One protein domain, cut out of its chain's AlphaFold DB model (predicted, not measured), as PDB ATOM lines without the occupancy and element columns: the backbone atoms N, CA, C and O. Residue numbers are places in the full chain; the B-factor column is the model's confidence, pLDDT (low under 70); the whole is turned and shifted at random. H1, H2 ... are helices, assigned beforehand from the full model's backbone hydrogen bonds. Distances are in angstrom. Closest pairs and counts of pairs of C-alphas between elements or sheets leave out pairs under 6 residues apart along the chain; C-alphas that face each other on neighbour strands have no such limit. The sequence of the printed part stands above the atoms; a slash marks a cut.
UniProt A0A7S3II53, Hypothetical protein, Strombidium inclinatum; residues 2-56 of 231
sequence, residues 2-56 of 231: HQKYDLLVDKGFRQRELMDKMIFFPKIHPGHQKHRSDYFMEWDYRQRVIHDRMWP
ATOM      1  N   HIS A   2      71.917  24.763 -28.067       73.56
ATOM      2  CA  HIS A   2      72.172  25.804 -29.059       73.56
ATOM      3  C   HIS A   2      73.537  26.471 -28.847       73.56
ATOM      4  O   HIS A   2      73.901  26.784 -27.699       73.56
ATOM      5  N   GLN A   3      74.267  26.661 -29.946       85.38
ATOM      6  CA  GLN A   3      75.547  27.370 -29.970       85.38
ATOM      7  C   GLN A   3      75.335  28.867 -29.727       85.38
ATOM      8  O   GLN A   3      74.221  29.375 -29.857       85.38
ATOM      9  N   LYS A   4      76.399  29.561 -29.325       90.62
ATOM     10  CA  LYS A   4      76.413  31.023 -29.181       90.62
ATOM     11  C   LYS A   4      77.009  31.677 -30.421       90.62
ATOM     12  O   LYS A   4      77.785  31.029 -31.122       90.62
ATOM     13  N   TYR A   5      76.705  32.954 -30.646       90.69
ATOM     14  CA  TYR A   5      77.345  33.717 -31.725       90.69
ATOM     15  C   TYR A   5      78.838  33.965 -31.475       90.69
ATOM     16  O   TYR A   5      79.575  34.129 -32.442       90.69
ATOM     17  N   ASP A   6      79.296  33.881 -30.218       91.12
ATOM     18  CA  ASP A   6      80.724  33.910 -29.845       91.12
ATOM     19  C   ASP A   6      81.574  32.936 -30.686       91.12
ATOM     20  O   ASP A   6      82.749  33.184 -30.920       91.12
ATOM     21  N   LEU A   7      80.978  31.842 -31.180       91.00
ATOM     22  CA  LEU A   7      81.647  30.857 -32.029       91.00
ATOM     23  C   LEU A   7      82.219  31.447 -33.331       91.00
ATOM     24  O   LEU A   7      83.191  30.922 -33.868       91.00
ATOM     25  N   LEU A   8      81.586  32.490 -33.864       91.62
ATOM     26  CA  LEU A   8      81.956  33.083 -35.151       91.62
ATOM     27  C   LEU A   8      83.101  34.095 -35.023       91.62
ATOM     28  O   LEU A   8      83.717  34.457 -36.030       91.62
ATOM     29  N   VAL A   9      83.379  34.540 -33.795       92.88
ATOM     30  CA  VAL A   9      84.436  35.504 -33.489       92.88
ATOM     31  C   VAL A   9      85.795  34.867 -33.780       92.88
ATOM     32  O   VAL A   9      86.026  33.700 -33.469       92.88
ATOM     33  N   ASP A  10      86.668  35.623 -34.443       87.12
ATOM     34  CA  ASP A  10      88.021  35.238 -34.880       87.12
ATOM     35  C   ASP A  10      88.083  34.117 -35.934       87.12
ATOM     36  O   ASP A  10      89.159  33.818 -36.453       87.12
ATOM     37  N   LYS A  11      86.947  33.493 -36.275       88.75
ATOM     38  CA  LYS A  11      86.849  32.447 -37.307       88.75
ATOM     39  C   LYS A  11      86.285  32.964 -38.621       88.75
ATOM     40  O   LYS A  11      86.855  32.667 -39.664       88.75
ATOM     41  N   GLY A  12      85.185  33.710 -38.560       87.94
ATOM     42  CA  GLY A  12      84.558  34.323 -39.734       87.94
ATOM     43  C   GLY A  12      84.492  35.843 -39.649       87.94
ATOM     44  O   GLY A  12      84.618  36.513 -40.663       87.94
ATOM     45  N   PHE A  13      84.343  36.392 -38.440       93.06
ATOM     46  CA  PHE A  13      84.171  37.827 -38.232       93.06
ATOM     47  C   PHE A  13      85.079  38.344 -37.124       93.06
ATOM     48  O   PHE A  13      85.333  37.657 -36.127       93.06
ATOM     49  N   ARG A  14      85.496  39.607 -37.239       95.00
ATOM     50  CA  ARG A  14      86.018  40.337 -36.076       95.00
ATOM     51  C   ARG A  14      84.877  40.618 -35.100       95.00
ATOM     52  O   ARG A  14      83.736  40.804 -35.511       95.00
ATOM     53  N   GLN A  15      85.181  40.730 -33.807       93.69
ATOM     54  CA  GLN A  15      84.156  40.976 -32.785       93.69
ATOM     55  C   GLN A  15      83.274  42.193 -33.115       93.69
ATOM     56  O   GLN A  15      82.052  42.094 -33.064       93.69
ATOM     57  N   ARG A  16      83.880  43.324 -33.505       93.75
ATOM     58  CA  ARG A  16      83.148  44.556 -33.849       93.75
ATOM     59  C   ARG A  16      82.262  44.390 -35.084       93.75
ATOM     60  O   ARG A  16      81.116  44.806 -35.072       93.75
ATOM     61  N   GLU A  17      82.777  43.720 -36.105       93.88
ATOM     62  CA  GLU A  17      82.040  43.433 -37.334       93.88
ATOM     63  C   GLU A  17      80.815  42.552 -37.064       93.88
ATOM     64  O   GLU A  17      79.725  42.818 -37.567       93.88
ATOM     65  N   LEU A  18      80.968  41.541 -36.202       93.25
ATOM     66  CA  LEU A  18      79.848  40.711 -35.787       93.25
ATOM     67  C   LEU A  18      78.814  41.524 -35.000       93.25
ATOM     68  O   LEU A  18      77.627  41.358 -35.262       93.25
ATOM     69  N   MET A  19      79.242  42.410 -34.085       92.38
ATOM     70  CA  MET A  19      78.337  43.319 -33.358       92.38
ATOM     71  C   MET A  19      77.527  44.197 -34.313       92.38
ATOM     72  O   MET A  19      76.314  44.306 -34.140       92.38
ATOM     73  N   ASP A  20      78.171  44.764 -35.333       93.50
ATOM     74  CA  ASP A  20      77.508  45.617 -36.321       93.50
ATOM     75  C   ASP A  20      76.481  44.812 -37.139       93.50
ATOM     76  O   ASP A  20      75.343  45.252 -37.325       93.50
ATOM     77  N   LYS A  21      76.818  43.571 -37.530       90.88
ATOM     78  CA  LYS A  21      75.874  42.662 -38.203       90.88
ATOM     79  C   LYS A  21      74.725  42.214 -37.286       90.88
ATOM     80  O   LYS A  21      73.648  41.876 -37.782       90.88
ATOM     81  N   MET A  22      74.885  42.248 -35.957       89.62
ATOM     82  CA  MET A  22      73.832  41.797 -35.038       89.62
ATOM     83  C   MET A  22      72.566  42.642 -35.074       89.62
ATOM     84  O   MET A  22      71.501  42.135 -34.720       89.62
ATOM     85  N   ILE A  23      72.660  43.901 -35.501       88.94
ATOM     86  CA  ILE A  23      71.533  44.841 -35.574       88.94
ATOM     87  C   ILE A  23      70.475  44.358 -36.580       88.94
ATOM     88  O   ILE A  23      69.284  44.572 -36.369       88.94
ATOM     89  N   PHE A  24      70.891  43.633 -37.621       89.00
ATOM     90  CA  PHE A  24      69.997  43.117 -38.660       89.00
ATOM     91  C   PHE A  24      69.286  41.815 -38.274       89.00
ATOM     92  O   PHE A  24      68.340  41.408 -38.947       89.00
ATOM     93  N   PHE A  25      69.697  41.149 -37.189       88.31
ATOM     94  CA  PHE A  25      69.000  39.949 -36.738       88.31
ATOM     95  C   PHE A  25      67.641  40.280 -36.108       88.31
ATOM     96  O   PHE A  25      67.487  41.316 -35.453       88.31
ATOM     97  N   PRO A  26      66.660  39.362 -36.211       88.00
ATOM     98  CA  PRO A  26      65.379  39.534 -35.547       88.00
ATOM     99  C   PRO A  26      65.576  39.628 -34.034       88.00
ATOM    100  O   PRO A  26      66.338  38.850 -33.439       88.00
ATOM    101  N   LYS A  27      64.846  40.555 -33.407       87.56
ATOM    102  CA  LYS A  27      64.861  40.743 -31.955       87.56
ATOM    103  C   LYS A  27      64.537  39.433 -31.238       87.56
ATOM    104  O   LYS A  27      63.751  38.609 -31.709       87.56
ATOM    105  N   ILE A  28      65.169  39.217 -30.091       83.62
ATOM    106  CA  ILE A  28      64.949  38.005 -29.306       83.62
ATOM    107  C   ILE A  28      63.611  38.099 -28.570       83.62
ATOM    108  O   ILE A  28      63.343  39.075 -27.870       83.62
ATOM    109  N   HIS A  29      62.785  37.062 -28.709       80.81
ATOM    110  CA  HIS A  29      61.557  36.935 -27.935       80.81
ATOM    111  C   HIS A  29      61.885  36.694 -26.448       80.81
ATOM    112  O   HIS A  29      62.768  35.873 -26.152       80.81
ATOM    113  N   PRO A  30      61.176  37.329 -25.498       74.50
ATOM    114  CA  PRO A  30      61.389  37.129 -24.058       74.50
ATOM    115  C   PRO A  30      61.276  35.653 -23.637       74.50
ATOM    116  O   PRO A  30      62.096  35.161 -22.865       74.50
ATOM    117  N   GLY A  31      60.356  34.898 -24.242       69.50
ATOM    118  CA  GLY A  31      60.164  33.461 -23.991       69.50
ATOM    119  C   GLY A  31      61.350  32.546 -24.346       69.50
ATOM    120  O   GLY A  31      61.368  31.396 -23.919       69.50
ATOM    121  N   HIS A  32      62.365  33.023 -25.078       70.81
ATOM    122  CA  HIS A  32      63.601  32.256 -25.296       70.81
ATOM    123  C   HIS A  32      64.577  32.343 -24.104       70.81
ATOM    124  O   HIS A  32      65.520  31.556 -24.010       70.81
ATOM    125  N   GLN A  33      64.367  33.268 -23.163       63.81
ATOM    126  CA  GLN A  33      65.255  33.499 -22.023       63.81
ATOM    127  C   GLN A  33      64.749  32.740 -20.784       63.81
ATOM    128  O   GLN A  33      64.081  33.301 -19.925       63.81
ATOM    129  N   LYS A  34      65.095  31.449 -20.662       51.91
ATOM    130  CA  LYS A  34      64.644  30.580 -19.548       51.91
ATOM    131  C   LYS A  34      65.039  31.069 -18.134       51.91
ATOM    132  O   LYS A  34      64.414  30.654 -17.169       51.91
ATOM    133  N   HIS A  35      66.058  31.923 -17.991       48.75
ATOM    134  CA  HIS A  35      66.668  32.273 -16.694       48.75
ATOM    135  C   HIS A  35      66.617  33.769 -16.343       48.75
ATOM    136  O   HIS A  35      67.509  34.267 -15.669       48.75
ATOM    137  N   ARG A  36      65.602  34.507 -16.808       46.88
ATOM    138  CA  ARG A  36      65.438  35.932 -16.460       46.88
ATOM    139  C   ARG A  36      64.356  36.208 -15.408       46.88
ATOM    140  O   ARG A  36      63.965  37.357 -15.256       46.88
ATOM    141  N   SER A  37      63.907  35.192 -14.664       46.59
ATOM    142  CA  SER A  37      62.951  35.360 -13.552       46.59
ATOM    143  C   SER A  37      63.438  36.304 -12.451       46.59
ATOM    144  O   SER A  37      62.625  36.786 -11.674       46.59
ATOM    145  N   ASP A  38      64.744  36.577 -12.394       49.91
ATOM    146  CA  ASP A  38      65.364  37.315 -11.291       49.91
ATOM    147  C   ASP A  38      65.425  38.832 -11.546       49.91
ATOM    148  O   ASP A  38      65.795  39.595 -10.657       49.91
ATOM    149  N   TYR A  39      65.028  39.288 -12.741       48.84
ATOM    150  CA  TYR A  39      64.943  40.707 -13.079       48.84
ATOM    151  C   TYR A  39      63.483  41.073 -13.354       48.84
ATOM    152  O   TYR A  39      62.924  40.748 -14.400       48.84
ATOM    153  N   PHE A  40      62.862  41.741 -12.382       48.69
ATOM    154  CA  PHE A  40      61.632  42.503 -12.584       48.69
ATOM    155  C   PHE A  40      61.824  43.482 -13.760       48.69
ATOM    156  O   PHE A  40      62.835  44.180 -13.783       48.69
ATOM    157  N   MET A  41      60.819  43.582 -14.648       46.66
ATOM    158  CA  MET A  41      60.718  44.496 -15.813       46.66
ATOM    159  C   MET A  41      61.601  44.062 -17.013       46.66
ATOM    160  O   MET A  41      62.817  44.000 -16.895       46.66
ATOM    161  N   GLU A  42      61.161  43.694 -18.218       52.81
ATOM    162  CA  GLU A  42      59.906  43.734 -18.977       52.81
ATOM    163  C   GLU A  42      59.895  42.510 -19.931       52.81
ATOM    164  O   GLU A  42      60.954  41.983 -20.298       52.81
ATOM    165  N   TRP A  43      58.716  42.051 -20.369       66.69
ATOM    166  CA  TRP A  43      58.554  41.036 -21.428       66.69
ATOM    167  C   TRP A  43      58.844  41.630 -22.818       66.69
ATOM    168  O   TRP A  43      58.082  41.451 -23.767       66.69
ATOM    169  N   ASP A  44      59.971  42.320 -22.943       72.94
ATOM    170  CA  ASP A  44      60.257  43.149 -24.099       72.94
ATOM    171  C   ASP A  44      61.264  42.491 -25.034       72.94
ATOM    172  O   ASP A  44      62.217  41.800 -24.649       72.94
ATOM    173  N   TYR A  45      61.033  42.717 -26.322       82.44
ATOM    174  CA  TYR A  45      61.946  42.307 -27.368       82.44
ATOM    175  C   TYR A  45      63.223  43.134 -27.286       82.44
ATOM    176  O   TYR A  45      63.203  44.349 -27.482       82.44
ATOM    177  N   ARG A  46      64.359  42.461 -27.098       86.19
ATOM    178  CA  ARG A  46      65.677  43.105 -27.154       86.19
ATOM    179  C   ARG A  46      66.460  42.703 -28.397       86.19
ATOM    180  O   ARG A  46      66.222  41.649 -28.989       86.19
ATOM    181  N   GLN A  47      67.431  43.525 -28.773       89.38
ATOM    182  CA  GLN A  47      68.378  43.149 -29.817       89.38
ATOM    183  C   GLN A  47      69.275  41.998 -29.339       89.38
ATOM    184  O   GLN A  47      69.527  41.838 -28.136       89.38
ATOM    185  N   ARG A  48      69.726  41.169 -30.285       88.38
ATOM    186  CA  ARG A  48      70.664  40.077 -30.005       88.38
ATOM    187  C   ARG A  48      72.063  40.625 -29.749       88.38
ATOM    188  O   ARG A  48      72.466  41.607 -30.366       88.38
ATOM    189  N   VAL A  49      72.782  39.966 -28.849       89.94
ATOM    190  CA  VAL A  49      74.191  40.236 -28.531       89.94
ATOM    191  C   VAL A  49      75.031  38.971 -28.723       89.94
ATOM    192  O   VAL A  49      74.491  37.866 -28.752       89.94
ATOM    193  N   ILE A  50      76.355  39.105 -28.851       91.06
ATOM    194  CA  ILE A  50      77.247  37.997 -29.260       91.06
ATOM    195  C   ILE A  50      77.163  36.800 -28.294       91.06
ATOM    196  O   ILE A  50      77.138  35.636 -28.702       91.06
ATOM    197  N   HIS A  51      76.984  37.089 -27.010       87.94
ATOM    198  CA  HIS A  51      76.874  36.074 -25.967       87.94
ATOM    199  C   HIS A  51      75.543  35.307 -25.975       87.94
ATOM    200  O   HIS A  51      75.399  34.317 -25.240       87.94
ATOM    201  N   ASP A  52      74.572  35.741 -26.786       87.31
ATOM    202  CA  ASP A  52      73.303  35.050 -26.951       87.31
ATOM    203  C   ASP A  52      73.464  33.741 -27.716       87.31
ATOM    204  O   ASP A  52      74.367  33.533 -28.528       87.31
ATOM    205  N   ARG A  53      72.526  32.833 -27.454       86.94
ATOM    206  CA  ARG A  53      72.405  31.591 -28.208       86.94
ATOM    207  C   ARG A  53      71.691  31.841 -29.532       86.94
ATOM    208  O   ARG A  53      70.783  32.669 -29.625       86.94
ATOM    209  N   MET A  54      72.044  31.039 -30.527       87.00
ATOM    210  CA  MET A  54      71.279  30.888 -31.758       87.00
ATOM    211  C   MET A  54      69.988  30.123 -31.437       87.00
ATOM    212  O   MET A  54      69.960  28.896 -31.404       87.00
ATOM    213  N   TRP A  55      68.939  30.863 -31.084       85.31
ATOM    214  CA  TRP A  55      67.624  30.302 -30.769       85.31
ATOM    215  C   TRP A  55      66.903  29.774 -32.013       85.31
ATOM    216  O   TRP A  55      67.081  30.351 -33.089       85.31
ATOM    217  N   PRO A  56      66.073  28.724 -31.871       86.00
ATOM    218  CA  PRO A  56      65.303  28.188 -32.982       86.00
ATOM    219  C   PRO A  56      64.276  29.221 -33.475       86.00
ATOM    220  O   PRO A  56      63.840  30.079 -32.701       86.00
TER     221      PRO A  56
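This is residues 2 to 56 of the 231 residues of the protein "Hypothetical protein" of Strombidium inclinatum (UniProt A0A7S3II53). Little regular structure is present: two short helices, H1 and H2, sit at one end of an elongated loop model, and the long stretch of residues 23 to 56 runs out to the other end and folds back toward them. Residues 34 to 41, the far turn of this loop, stick out free. The printed part has 55 residues with two named helices, H1 then H2, and no named strand; the class is all helix, with only 12 residues in named elements. It is only just loose, close to compact, with a radius of gyration of the C-alphas of 12.3 A and spans of 35 by 19 by 19 A.

H2, residues 15 to 22, and H1, residues 5 to 8, are close but not clearly touching; their closest C-alphas, those of Leu 18 and Leu 8, are 7.9 A apart. In H2 every O i to N i+4 pair is within hydrogen-bond range; H1 is too short for such a pair.

H2 measures 10.6 A from C-alpha 15 at (84.156, 40.976, -32.785) to C-alpha 22. H1 measures 5.8 A from C-alpha 5 at (77.345, 33.717, -31.725).

The C-alphas farthest apart, Lys 11 and Phe 40, are 36.7 A apart. The printed part has no cut, and the H1 to H2 link is short. Confidence is under 70 at residue 31 and residues 33 to 43.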